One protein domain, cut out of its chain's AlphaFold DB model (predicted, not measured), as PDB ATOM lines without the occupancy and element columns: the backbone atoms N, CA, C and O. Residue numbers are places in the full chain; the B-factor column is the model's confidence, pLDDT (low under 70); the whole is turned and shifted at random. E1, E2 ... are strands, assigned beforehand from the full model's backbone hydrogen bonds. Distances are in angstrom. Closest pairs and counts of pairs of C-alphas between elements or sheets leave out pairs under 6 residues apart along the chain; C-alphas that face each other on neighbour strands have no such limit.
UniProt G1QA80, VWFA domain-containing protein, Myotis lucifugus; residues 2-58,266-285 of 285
ATOM      1  N   ASN A   2     124.353 213.865 182.565       52.88
ATOM      2  CA  ASN A   2     124.762 214.786 183.646       52.88
ATOM      3  C   ASN A   2     125.909 214.206 184.490       52.88
ATOM      4  O   ASN A   2     125.795 214.027 185.702       52.88
ATOM      5  N   MET A   3     127.031 213.876 183.844       57.50
ATOM      6  CA  MET A   3     128.218 213.388 184.550       57.50
ATOM      7  C   MET A   3     128.908 214.558 185.265       57.50
ATOM      8  O   MET A   3     129.568 215.382 184.636       57.50
ATOM      9  N   ARG A   4     128.745 214.649 186.591       68.25
ATOM     10  CA  ARG A   4     129.422 215.647 187.439       68.25
ATOM     11  C   ARG A   4     130.849 215.194 187.755       68.25
ATOM     12  O   ARG A   4     131.179 214.850 188.889       68.25
ATOM     13  N   LEU A   5     131.687 215.150 186.724       76.81
ATOM     14  CA  LEU A   5     133.101 214.824 186.872       76.81
ATOM     15  C   LEU A   5     133.824 215.944 187.631       76.81
ATOM     16  O   LEU A   5     133.673 217.115 187.293       76.81
ATOM     17  N   GLY A   6     134.615 215.580 188.640       79.75
ATOM     18  CA  GLY A   6     135.367 216.539 189.456       79.75
ATOM     19  C   GLY A   6     134.697 216.918 190.778       79.75
ATOM     20  O   GLY A   6     135.161 217.847 191.430       79.75
ATOM     21  N   LEU A   7     133.655 216.193 191.205       86.62
ATOM     22  CA  LEU A   7     133.131 216.299 192.577       86.62
ATOM     23  C   LEU A   7     134.189 215.927 193.624       86.62
ATOM     24  O   LEU A   7     134.198 216.495 194.712       86.62
ATOM     25  N   SER A   8     135.098 215.021 193.261       89.50
ATOM     26  CA  SER A   8     136.242 214.643 194.084       89.50
ATOM     27  C   SER A   8     137.502 214.663 193.231       89.50
ATOM     28  O   SER A   8     137.537 214.115 192.122       89.50
ATOM     29  N   LEU A   9     138.527 215.340 193.746       90.56
ATOM     30  CA  LEU A   9     139.804 215.559 193.080       90.56
ATOM     31  C   LEU A   9     140.940 215.191 194.030       90.56
ATOM     32  O   LEU A   9     140.925 215.570 195.200       90.56
ATOM     33  N   ALA A  10     141.949 214.496 193.515       90.94
ATOM     34  CA  ALA A  10     143.179 214.225 194.249       90.94
ATOM     35  C   ALA A  10     144.391 214.472 193.357       90.94
ATOM     36  O   ALA A  10     144.532 213.868 192.296       90.94
ATOM     37  N   THR A  11     145.283 215.352 193.789       89.62
ATOM     38  CA  THR A  11     146.520 215.655 193.069       89.62
ATOM     39  C   THR A  11     147.572 214.588 193.338       89.62
ATOM     40  O   THR A  11     147.770 214.178 194.481       89.62
ATOM     41  N   ASN A  12     148.293 214.180 192.299       87.00
ATOM     42  CA  ASN A  12     149.484 213.358 192.406       87.00
ATOM     43  C   ASN A  12     150.734 214.241 192.224       87.00
ATOM     44  O   ASN A  12     151.054 214.622 191.095       87.00
ATOM     45  N   PRO A  13     151.473 214.551 193.302       82.69
ATOM     46  CA  PRO A  13     152.637 215.432 193.226       82.69
ATOM     47  C   PRO A  13     153.829 214.819 192.473       82.69
ATOM     48  O   PRO A  13     154.737 215.546 192.091       82.69
ATOM     49  N   LYS A  14     153.848 213.497 192.232       84.31
ATOM     50  CA  LYS A  14     154.972 212.827 191.551       84.31
ATOM     51  C   LYS A  14     155.042 213.108 190.054       84.31
ATOM     52  O   LYS A  14     156.129 213.129 189.490       84.31
ATOM     53  N   ASP A  15     153.893 213.261 189.405       86.69
ATOM     54  CA  ASP A  15     153.790 213.393 187.947       86.69
ATOM     55  C   ASP A  15     152.910 214.577 187.515       86.69
ATOM     56  O   ASP A  15     152.543 214.675 186.344       86.69
ATOM     57  N   ASN A  16     152.567 215.473 188.452       85.44
ATOM     58  CA  ASN A  16     151.657 216.607 188.251       85.44
ATOM     59  C   ASN A  16     150.314 216.214 187.606       85.44
ATOM     60  O   ASN A  16     149.653 217.041 186.973       85.44
ATOM     61  N   SER A  17     149.906 214.948 187.738       90.31
ATOM     62  CA  SER A  17     148.574 214.498 187.349       90.31
ATOM     63  C   SER A  17     147.591 214.697 188.495       90.31
ATOM     64  O   SER A  17     147.966 214.911 189.647       90.31
ATOM     65  N   PHE A  18     146.308 214.606 188.192       90.31
ATOM     66  CA  PHE A  18     145.265 214.543 189.200       90.31
ATOM     67  C   PHE A  18     144.257 213.455 188.841       90.31
ATOM     68  O   PHE A  18     144.033 213.131 187.675       90.31
ATOM     69  N   LEU A  19     143.673 212.844 189.861       91.19
ATOM     70  CA  LEU A  19     142.543 211.943 189.732       91.19
ATOM     71  C   LEU A  19     141.267 212.778 189.831       91.19
ATOM     72  O   LEU A  19     141.100 213.508 190.804       91.19
ATOM     73  N   ALA A  20     140.389 212.666 188.838       92.12
ATOM     74  CA  ALA A  20     139.069 213.281 188.840       92.12
ATOM     75  C   ALA A  20     137.997 212.195 188.885       92.12
ATOM     76  O   ALA A  20     137.958 211.322 188.015       92.12
ATOM     77  N   CYS A  21     137.131 212.251 189.892       91.75
ATOM     78  CA  CYS A  21     136.075 211.271 190.103       91.75
ATOM     79  C   CYS A  21     134.681 211.874 189.891       91.75
ATOM     80  O   CYS A  21     134.440 213.059 190.132       91.75
ATOM     81  N   SER A  22     133.763 211.032 189.422       90.50
ATOM     82  CA  SER A  22     132.330 211.285 189.294       90.50
ATOM     83  C   SER A  22     131.590 210.213 190.105       90.50
ATOM     84  O   SER A  22     131.164 209.215 189.522       90.50
ATOM     85  N   PRO A  23     131.442 210.378 191.432       88.12
ATOM     86  CA  PRO A  23     130.767 209.398 192.288       88.12
ATOM     87  C   PRO A  23     129.296 209.197 191.920       88.12
ATOM     88  O   PRO A  23     128.769 208.106 192.072       88.12
ATOM     89  N   LEU A  24     128.656 210.234 191.368       86.44
ATOM     90  CA  LEU A  24     127.266 210.205 190.908       86.44
ATOM     91  C   LEU A  24     127.121 209.747 189.454       86.44
ATOM     92  O   LEU A  24     126.071 209.944 188.847       86.44
ATOM     93  N   TRP A  25     128.181 209.205 188.851       86.38
ATOM     94  CA  TRP A  25     128.016 208.576 187.552       86.38
ATOM     95  C   TRP A  25     127.142 207.334 187.713       86.38
ATOM     96  O   TRP A  25     127.460 206.443 188.507       86.38
ATOM     97  N   SER A  26     126.053 207.317 186.954       78.88
ATOM     98  CA  SER A  26     125.086 206.237 186.934       78.88
ATOM     99  C   SER A  26     124.973 205.627 185.546       78.88
ATOM    100  O   SER A  26     125.057 206.339 184.539       78.88
ATOM    101  N   HIS A  27     124.692 204.332 185.498       72.25
ATOM    102  CA  HIS A  27     124.334 203.622 184.278       72.25
ATOM    103  C   HIS A  27     122.990 202.921 184.434       72.25
ATOM    104  O   HIS A  27     122.577 202.537 185.530       72.25
ATOM    105  N   GLU A  28     122.293 202.793 183.315       65.50
ATOM    106  CA  GLU A  28     120.985 202.153 183.252       65.50
ATOM    107  C   GLU A  28     121.137 200.626 183.266       65.50
ATOM    108  O   GLU A  28     121.982 200.062 182.565       65.50
ATOM    109  N   CYS A  29     120.333 199.963 184.098       58.84
ATOM    110  CA  CYS A  29     120.298 198.517 184.290       58.84
ATOM    111  C   CYS A  29     118.839 198.042 184.373       58.84
ATOM    112  O   CYS A  29     118.275 197.929 185.464       58.84
ATOM    113  N   GLY A  30     118.211 197.763 183.227       56.84
ATOM    114  CA  GLY A  30     116.784 197.422 183.189       56.84
ATOM    115  C   GLY A  30     115.926 198.618 183.615       56.84
ATOM    116  O   GLY A  30     116.041 199.682 183.021       56.84
ATOM    117  N   SER A  31     115.099 198.460 184.656       46.62
ATOM    118  CA  SER A  31     114.300 199.547 185.258       46.62
ATOM    119  C   SER A  31     115.031 200.336 186.355       46.62
ATOM    120  O   SER A  31     114.472 201.279 186.912       46.62
ATOM    121  N   SER A  32     116.263 199.950 186.701       53.41
ATOM    122  CA  SER A  32     117.045 200.562 187.778       53.41
ATOM    123  C   SER A  32     118.225 201.369 187.247       53.41
ATOM    124  O   SER A  32     118.816 201.043 186.219       53.41
ATOM    125  N   TYR A  33     118.621 202.394 187.997       68.56
ATOM    126  CA  TYR A  33     119.870 203.119 187.772       68.56
ATOM    127  C   TYR A  33     120.872 202.740 188.853       68.56
ATOM    128  O   TYR A  33     120.604 202.925 190.040       68.56
ATOM    129  N   TYR A  34     122.033 202.227 188.453       76.62
ATOM    130  CA  TYR A  34     123.120 201.924 189.381       76.62
ATOM    131  C   TYR A  34     124.087 203.092 189.407       76.62
ATOM    132  O   TYR A  34     124.545 203.547 188.364       76.62
ATOM    133  N   THR A  35     124.383 203.593 190.603       81.25
ATOM    134  CA  THR A  35     125.285 204.727 190.825       81.25
ATOM    135  C   THR A  35     126.598 204.216 191.408       81.25
ATOM    136  O   THR A  35     126.869 204.321 192.605       81.25
ATOM    137  N   THR A  36     127.419 203.611 190.551       82.62
ATOM    138  CA  THR A  36     128.667 202.956 190.973       82.62
ATOM    139  C   THR A  36     129.848 203.918 191.038       82.62
ATOM    140  O   THR A  36     130.839 203.631 191.707       82.62
ATOM    141  N   GLY A  37     129.758 205.057 190.342       87.00
ATOM    142  CA  GLY A  37     130.833 206.035 190.226       87.00
ATOM    143  C   GLY A  37     131.984 205.600 189.309       87.00
ATOM    144  O   GLY A  37     132.170 204.421 188.998       87.00
ATOM    145  N   MET A  38     132.767 206.577 188.849       89.44
ATOM    146  CA  MET A  38     133.990 206.345 188.072       89.44
ATOM    147  C   MET A  38     135.065 207.385 188.388       89.44
ATOM    148  O   MET A  38     134.751 208.512 188.765       89.44
ATOM    149  N   CYS A  39     136.331 207.042 188.167       89.75
ATOM    150  CA  CYS A  39     137.457 207.963 188.287       89.75
ATOM    151  C   CYS A  39     138.349 207.891 187.055       89.75
ATOM    152  O   CYS A  39     138.619 206.810 186.538       89.75
ATOM    153  N   SER A  40     138.872 209.030 186.617       91.69
ATOM    154  CA  SER A  40     139.881 209.079 185.565       91.69
ATOM    155  C   SER A  40     141.105 209.855 186.013       91.69
ATOM    156  O   SER A  40     141.007 210.920 186.620       91.69
ATOM    157  N   ARG A  41     142.283 209.339 185.662       90.38
ATOM    158  CA  ARG A  41     143.533 210.091 185.747       90.38
ATOM    159  C   ARG A  41     143.570 211.130 184.629       90.38
ATOM    160  O   ARG A  41     143.352 210.795 183.461       90.38
ATOM    161  N   VAL A  42     143.905 212.357 184.998       90.56
ATOM    162  CA  VAL A  42     144.049 213.514 184.119       90.56
ATOM    163  C   VAL A  42     145.464 214.054 184.267       90.56
ATOM    164  O   VAL A  42     145.945 214.256 185.379       90.56
ATOM    165  N   ASN A  43     146.172 214.233 183.155       89.75
ATOM    166  CA  ASN A  43     147.523 214.794 183.181       89.75
ATOM    167  C   ASN A  43     147.509 216.335 183.235       89.75
ATOM    168  O   ASN A  43     146.457 216.966 183.146       89.75
ATOM    169  N   SER A  44     148.692 216.943 183.329       86.00
ATOM    170  CA  SER A  44     148.877 218.402 183.368       86.00
ATOM    171  C   SER A  44     148.321 219.157 182.152       86.00
ATOM    172  O   SER A  44     148.041 220.346 182.249       86.00
ATOM    173  N   ASN A  45     148.111 218.471 181.024       89.81
ATOM    174  CA  ASN A  45     147.516 219.031 179.807       89.81
ATOM    175  C   ASN A  45     145.998 218.788 179.726       89.81
ATOM    176  O   ASN A  45     145.429 218.842 178.635       89.81
ATOM    177  N   PHE A  46     145.351 218.461 180.849       86.31
ATOM    178  CA  PHE A  46     143.919 218.160 180.937       86.31
ATOM    179  C   PHE A  46     143.461 217.009 180.029       86.31
ATOM    180  O   PHE A  46     142.303 216.946 179.619       86.31
ATOM    181  N   ARG A  47     144.357 216.063 179.714       88.12
ATOM    182  CA  ARG A  47     144.011 214.861 178.945       88.12
ATOM    183  C   ARG A  47     143.766 213.675 179.865       88.12
ATOM    184  O   ARG A  47     144.600 213.340 180.712       88.12
ATOM    185  N   PHE A  48     142.639 213.010 179.641       85.38
ATOM    186  CA  PHE A  48     142.296 211.739 180.269       85.38
ATOM    187  C   PHE A  48     143.203 210.629 179.729       85.38
ATOM    188  O   PHE A  48     143.454 210.564 178.528       85.38
ATOM    189  N   SER A  49     143.719 209.775 180.612       83.44
ATOM    190  CA  SER A  49     144.620 208.678 180.218       83.44
ATOM    191  C   SER A  49     144.153 207.304 180.683       83.44
ATOM    192  O   SER A  49     144.228 206.345 179.921       83.44
ATOM    193  N   LYS A  50     143.664 207.191 181.922       84.06
ATOM    194  CA  LYS A  50     143.195 205.924 182.491       84.06
ATOM    195  C   LYS A  50     141.924 206.146 183.295       84.06
ATOM    196  O   LYS A  50     141.973 206.830 184.317       84.06
ATOM    197  N   THR A  51     140.844 205.514 182.854       85.75
ATOM    198  CA  THR A  51     139.550 205.495 183.539       85.75
ATOM    199  C   THR A  51     139.385 204.177 184.277       85.75
ATOM    200  O   THR A  51     139.710 203.115 183.749       85.75
ATOM    201  N   VAL A  52     138.891 204.244 185.505       82.00
ATOM    202  CA  VAL A  52     138.560 203.093 186.335       82.00
ATOM    203  C   VAL A  52     137.153 203.270 186.891       82.00
ATOM    204  O   VAL A  52     136.804 204.331 187.407       82.00
ATOM    205  N   ALA A  53     136.353 202.214 186.806       80.31
ATOM    206  CA  ALA A  53     135.066 202.101 187.481       80.31
ATOM    207  C   ALA A  53     135.094 200.788 188.282       80.31
ATOM    208  O   ALA A  53     134.611 199.765 187.803       80.31
ATOM    209  N   PRO A  54     135.759 200.774 189.456       68.44
ATOM    210  CA  PRO A  54     136.060 199.540 190.191       68.44
ATOM    211  C   PRO A  54     134.812 198.782 190.648       68.44
ATOM    212  O   PRO A  54     134.856 197.573 190.829       68.44
ATOM    213  N   ALA A  55     133.716 199.514 190.820       71.56
ATOM    214  CA  ALA A  55     132.436 199.010 191.276       71.56
ATOM    215  C   ALA A  55     131.403 198.849 190.152       71.56
ATOM    216  O   ALA A  55     130.221 198.660 190.432       71.56
ATOM    217  N   LEU A  56     131.820 198.956 188.884       70.31
ATOM    218  CA  LEU A  56     130.918 198.775 187.754       70.31
ATOM    219  C   LEU A  56     130.380 197.341 187.741       70.31
ATOM    220  O   LEU A  56     131.111 196.395 187.447       70.31
ATOM    221  N   GLN A  57     129.088 197.200 188.017       62.72
ATOM    222  CA  GLN A  57     128.373 195.936 187.900       62.72
ATOM    223  C   GLN A  57     127.703 195.822 186.530       62.72
ATOM    224  O   GLN A  57     127.171 196.806 186.004       62.72
ATOM    225  N   LYS A  58     127.707 194.617 185.946       56.09
ATOM    226  CA  LYS A  58     126.891 194.333 184.756       56.09
ATOM    227  C   LYS A  58     125.412 194.451 185.126       56.09
ATOM    228  O   LYS A  58     125.007 193.970 186.179       56.09
ATOM    229  N   LEU A 266     127.531 196.545 195.239       67.81
ATOM    230  CA  LEU A 266     128.257 197.705 194.714       67.81
ATOM    231  C   LEU A 266     127.397 198.632 193.842       67.81
ATOM    232  O   LEU A 266     127.913 199.633 193.338       67.81
ATOM    233  N   GLU A 267     126.103 198.332 193.673       71.56
ATOM    234  CA  GLU A 267     125.161 199.030 192.782       71.56
ATOM    235  C   GLU A 267     125.069 200.523 193.114       71.56
ATOM    236  O   GLU A 267     124.931 201.348 192.214       71.56
ATOM    237  N   MET A 268     125.199 200.871 194.400       77.00
ATOM    238  CA  MET A 268     125.139 202.241 194.928       77.00
ATOM    239  C   MET A 268     126.432 202.654 195.644       77.00
ATOM    240  O   MET A 268     126.424 203.535 196.500       77.00
ATOM    241  N   SER A 269     127.553 202.015 195.298       82.56
ATOM    242  CA  SER A 269     128.850 202.222 195.959       82.56
ATOM    243  C   SER A 269     129.417 203.638 195.823       82.56
ATOM    244  O   SER A 269     130.260 204.020 196.632       82.56
ATOM    245  N   GLN A 270     128.992 204.404 194.806       87.62
ATOM    246  CA  GLN A 270     129.442 205.779 194.544       87.62
ATOM    247  C   GLN A 270     130.967 205.936 194.632       87.62
ATOM    248  O   GLN A 270     131.508 206.857 195.254       87.62
ATOM    249  N   THR A 271     131.686 205.001 194.011       86.75
ATOM    250  CA  THR A 271     133.143 204.944 194.066       86.75
ATOM    251  C   THR A 271     133.749 206.252 193.567       86.75
ATOM    252  O   THR A 271     133.368 206.789 192.525       86.75
ATOM    253  N   GLY A 272     134.722 206.766 194.322       86.69
ATOM    254  CA  GLY A 272     135.309 208.078 194.070       86.69
ATOM    255  C   GLY A 272     134.589 209.231 194.767       86.69
ATOM    256  O   GLY A 272     134.858 210.377 194.419       86.69
ATOM    257  N   PHE A 273     133.712 208.963 195.746       89.38
ATOM    258  CA  PHE A 273     133.161 209.999 196.635       89.38
ATOM    259  C   PHE A 273     134.270 210.706 197.420       89.38
ATOM    260  O   PHE A 273     134.265 211.925 197.570       89.38
ATOM    261  N   SER A 274     135.290 209.957 197.833       87.81
ATOM    262  CA  SER A 274     136.566 210.492 198.294       87.81
ATOM    263  C   SER A 274     137.710 209.828 197.533       87.81
ATOM    264  O   SER A 274     137.593 208.712 197.024       87.81
ATOM    265  N   SER A 275     138.826 210.540 197.418       85.75
ATOM    266  CA  SER A 275     140.017 210.038 196.742       85.75
ATOM    267  C   SER A 275     141.270 210.592 197.399       85.75
ATOM    268  O   SER A 275     141.335 211.781 197.701       85.75
ATOM    269  N   HIS A 276     142.278 209.743 197.567       86.56
ATOM    270  CA  HIS A 276     143.596 210.136 198.043       86.56
ATOM    271  C   HIS A 276     144.668 209.305 197.334       86.56
ATOM    272  O   HIS A 276     144.478 208.112 197.095       86.56
ATOM    273  N   VAL A 277     145.787 209.934 196.975       81.44
ATOM    274  CA  VAL A 277     146.908 209.256 196.315       81.44
ATOM    275  C   VAL A 277     147.882 208.787 197.390       81.44
ATOM    276  O   VAL A 277     148.511 209.607 198.051       81.44
ATOM    277  N   VAL A 278     148.012 207.472 197.563       79.38
ATOM    278  CA  VAL A 278     148.947 206.870 198.526       79.38
ATOM    279  C   VAL A 278     150.263 206.528 197.831       79.38
ATOM    280  O   VAL A 278     150.277 205.991 196.720       79.38
ATOM    281  N   GLU A 279     151.389 206.796 198.491       69.94
ATOM    282  CA  GLU A 279     152.683 206.283 198.051       69.94
ATOM    283  C   GLU A 279     152.835 204.812 198.447       69.94
ATOM    284  O   GLU A 279     153.013 204.484 199.619       69.94
ATOM    285  N   VAL A 280     152.802 203.907 197.470       61.38
ATOM    286  CA  VAL A 280     153.129 202.500 197.722       61.38
ATOM    287  C   VAL A 280     154.645 202.388 197.890       61.38
ATOM    288  O   VAL A 280     155.392 202.494 196.918       61.38
ATOM    289  N   ARG A 281     155.115 202.196 199.129       49.38
ATOM    290  CA  ARG A 281     156.490 201.756 199.392       49.38
ATOM    291  C   ARG A 281     156.573 200.265 199.087       49.38
ATOM    292  O   ARG A 281     156.085 199.446 199.859       49.38
ATOM    293  N   THR A 282     157.180 199.914 197.963       46.19
ATOM    294  CA  THR A 282     157.608 198.543 197.689       46.19
ATOM    295  C   THR A 282     158.657 198.162 198.730       46.19
ATOM    296  O   THR A 282     159.763 198.698 198.728       46.19
ATOM    297  N   VAL A 283     158.305 197.265 199.649       45.62
ATOM    298  CA  VAL A 283     159.291 196.607 200.509       45.62
ATOM    299  C   VAL A 283     160.006 195.593 199.622       45.62
ATOM    300  O   VAL A 283     159.412 194.599 199.211       45.62
ATOM    301  N   HIS A 284     161.247 195.886 199.240       44.47
ATOM    302  CA  HIS A 284     162.133 194.869 198.685       44.47
ATOM    303  C   HIS A 284     162.605 193.987 199.842       44.47
ATOM    304  O   HIS A 284     163.210 194.489 200.787       44.47
ATOM    305  N   SER A 285     162.227 192.709 199.779       40.19
ATOM    306  CA  SER A 285     162.775 191.616 200.587       40.19
ATOM    307  C   SER A 285     164.241 191.378 200.261       40.19
ATOM    308  O   SER A 285     164.530 191.355 199.040       40.19
TER     309      SER A 285
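Overview. This is residues 2 to 58 and 266 to 285 of the 285 residues of the protein "VWFA domain-containing protein" of Myotis lucifugus (UniProt G1QA80). With little regular structure, the model is a twisted antiparallel sheet, E1 E2 E5 E6, with a small hairpin, E3 and E4, beyond one end; residues 274 to 277 run beside edge strand E1, and residues 280 to 285 stick out. The printed part has 77 residues, 27 in six named strands, E1 to E6 in order: all strand. It is only just loose, close to compact (radius of gyration of the C-alphas 14.2 A), and flat, 48 by 35 by 18 A.

Along the chain. Find C-alpha 8 at (136.242, 214.643, 194.084); there E1, residues 8 to 12, begins, 13.4 A long. E2, residues 17 to 22, spans 16.7 A; E5, 38 to 42, 13.0 A; E6, 48 to 52, 11.2 A, ending at (138.560, 203.093, 186.335). E3 is residues 27 to 29, 6.5 A, and E4 32 to 34, 6.4 A.

Arrangement. The sheet is only just strongly twisted, its C-alphas up to 4.3 A off the best plane. Within hydrogen-bond range find N 20 and O 40, 2.9 A, between E2 and E5; N 12 and O 17, 2.8 A, in hairpin E1 and E2; N 52 and O 39, 2.8 A, in hairpin E5 and E6. Hairpin E3 and E4, with N 29 and O 32 at 2.8 A, is apart from E2 and E5.

Size, cuts and confidence. The farthest C-alphas, Ser 31 and Ser 285, are 51.5 A apart. Residues 59 to 265 are cut out, a 10.6 A gap between C-alphas 58 and 266. The five links are tight. Confidence is under 70 in 20 residues, among them 28 to 33 and 279 to 285.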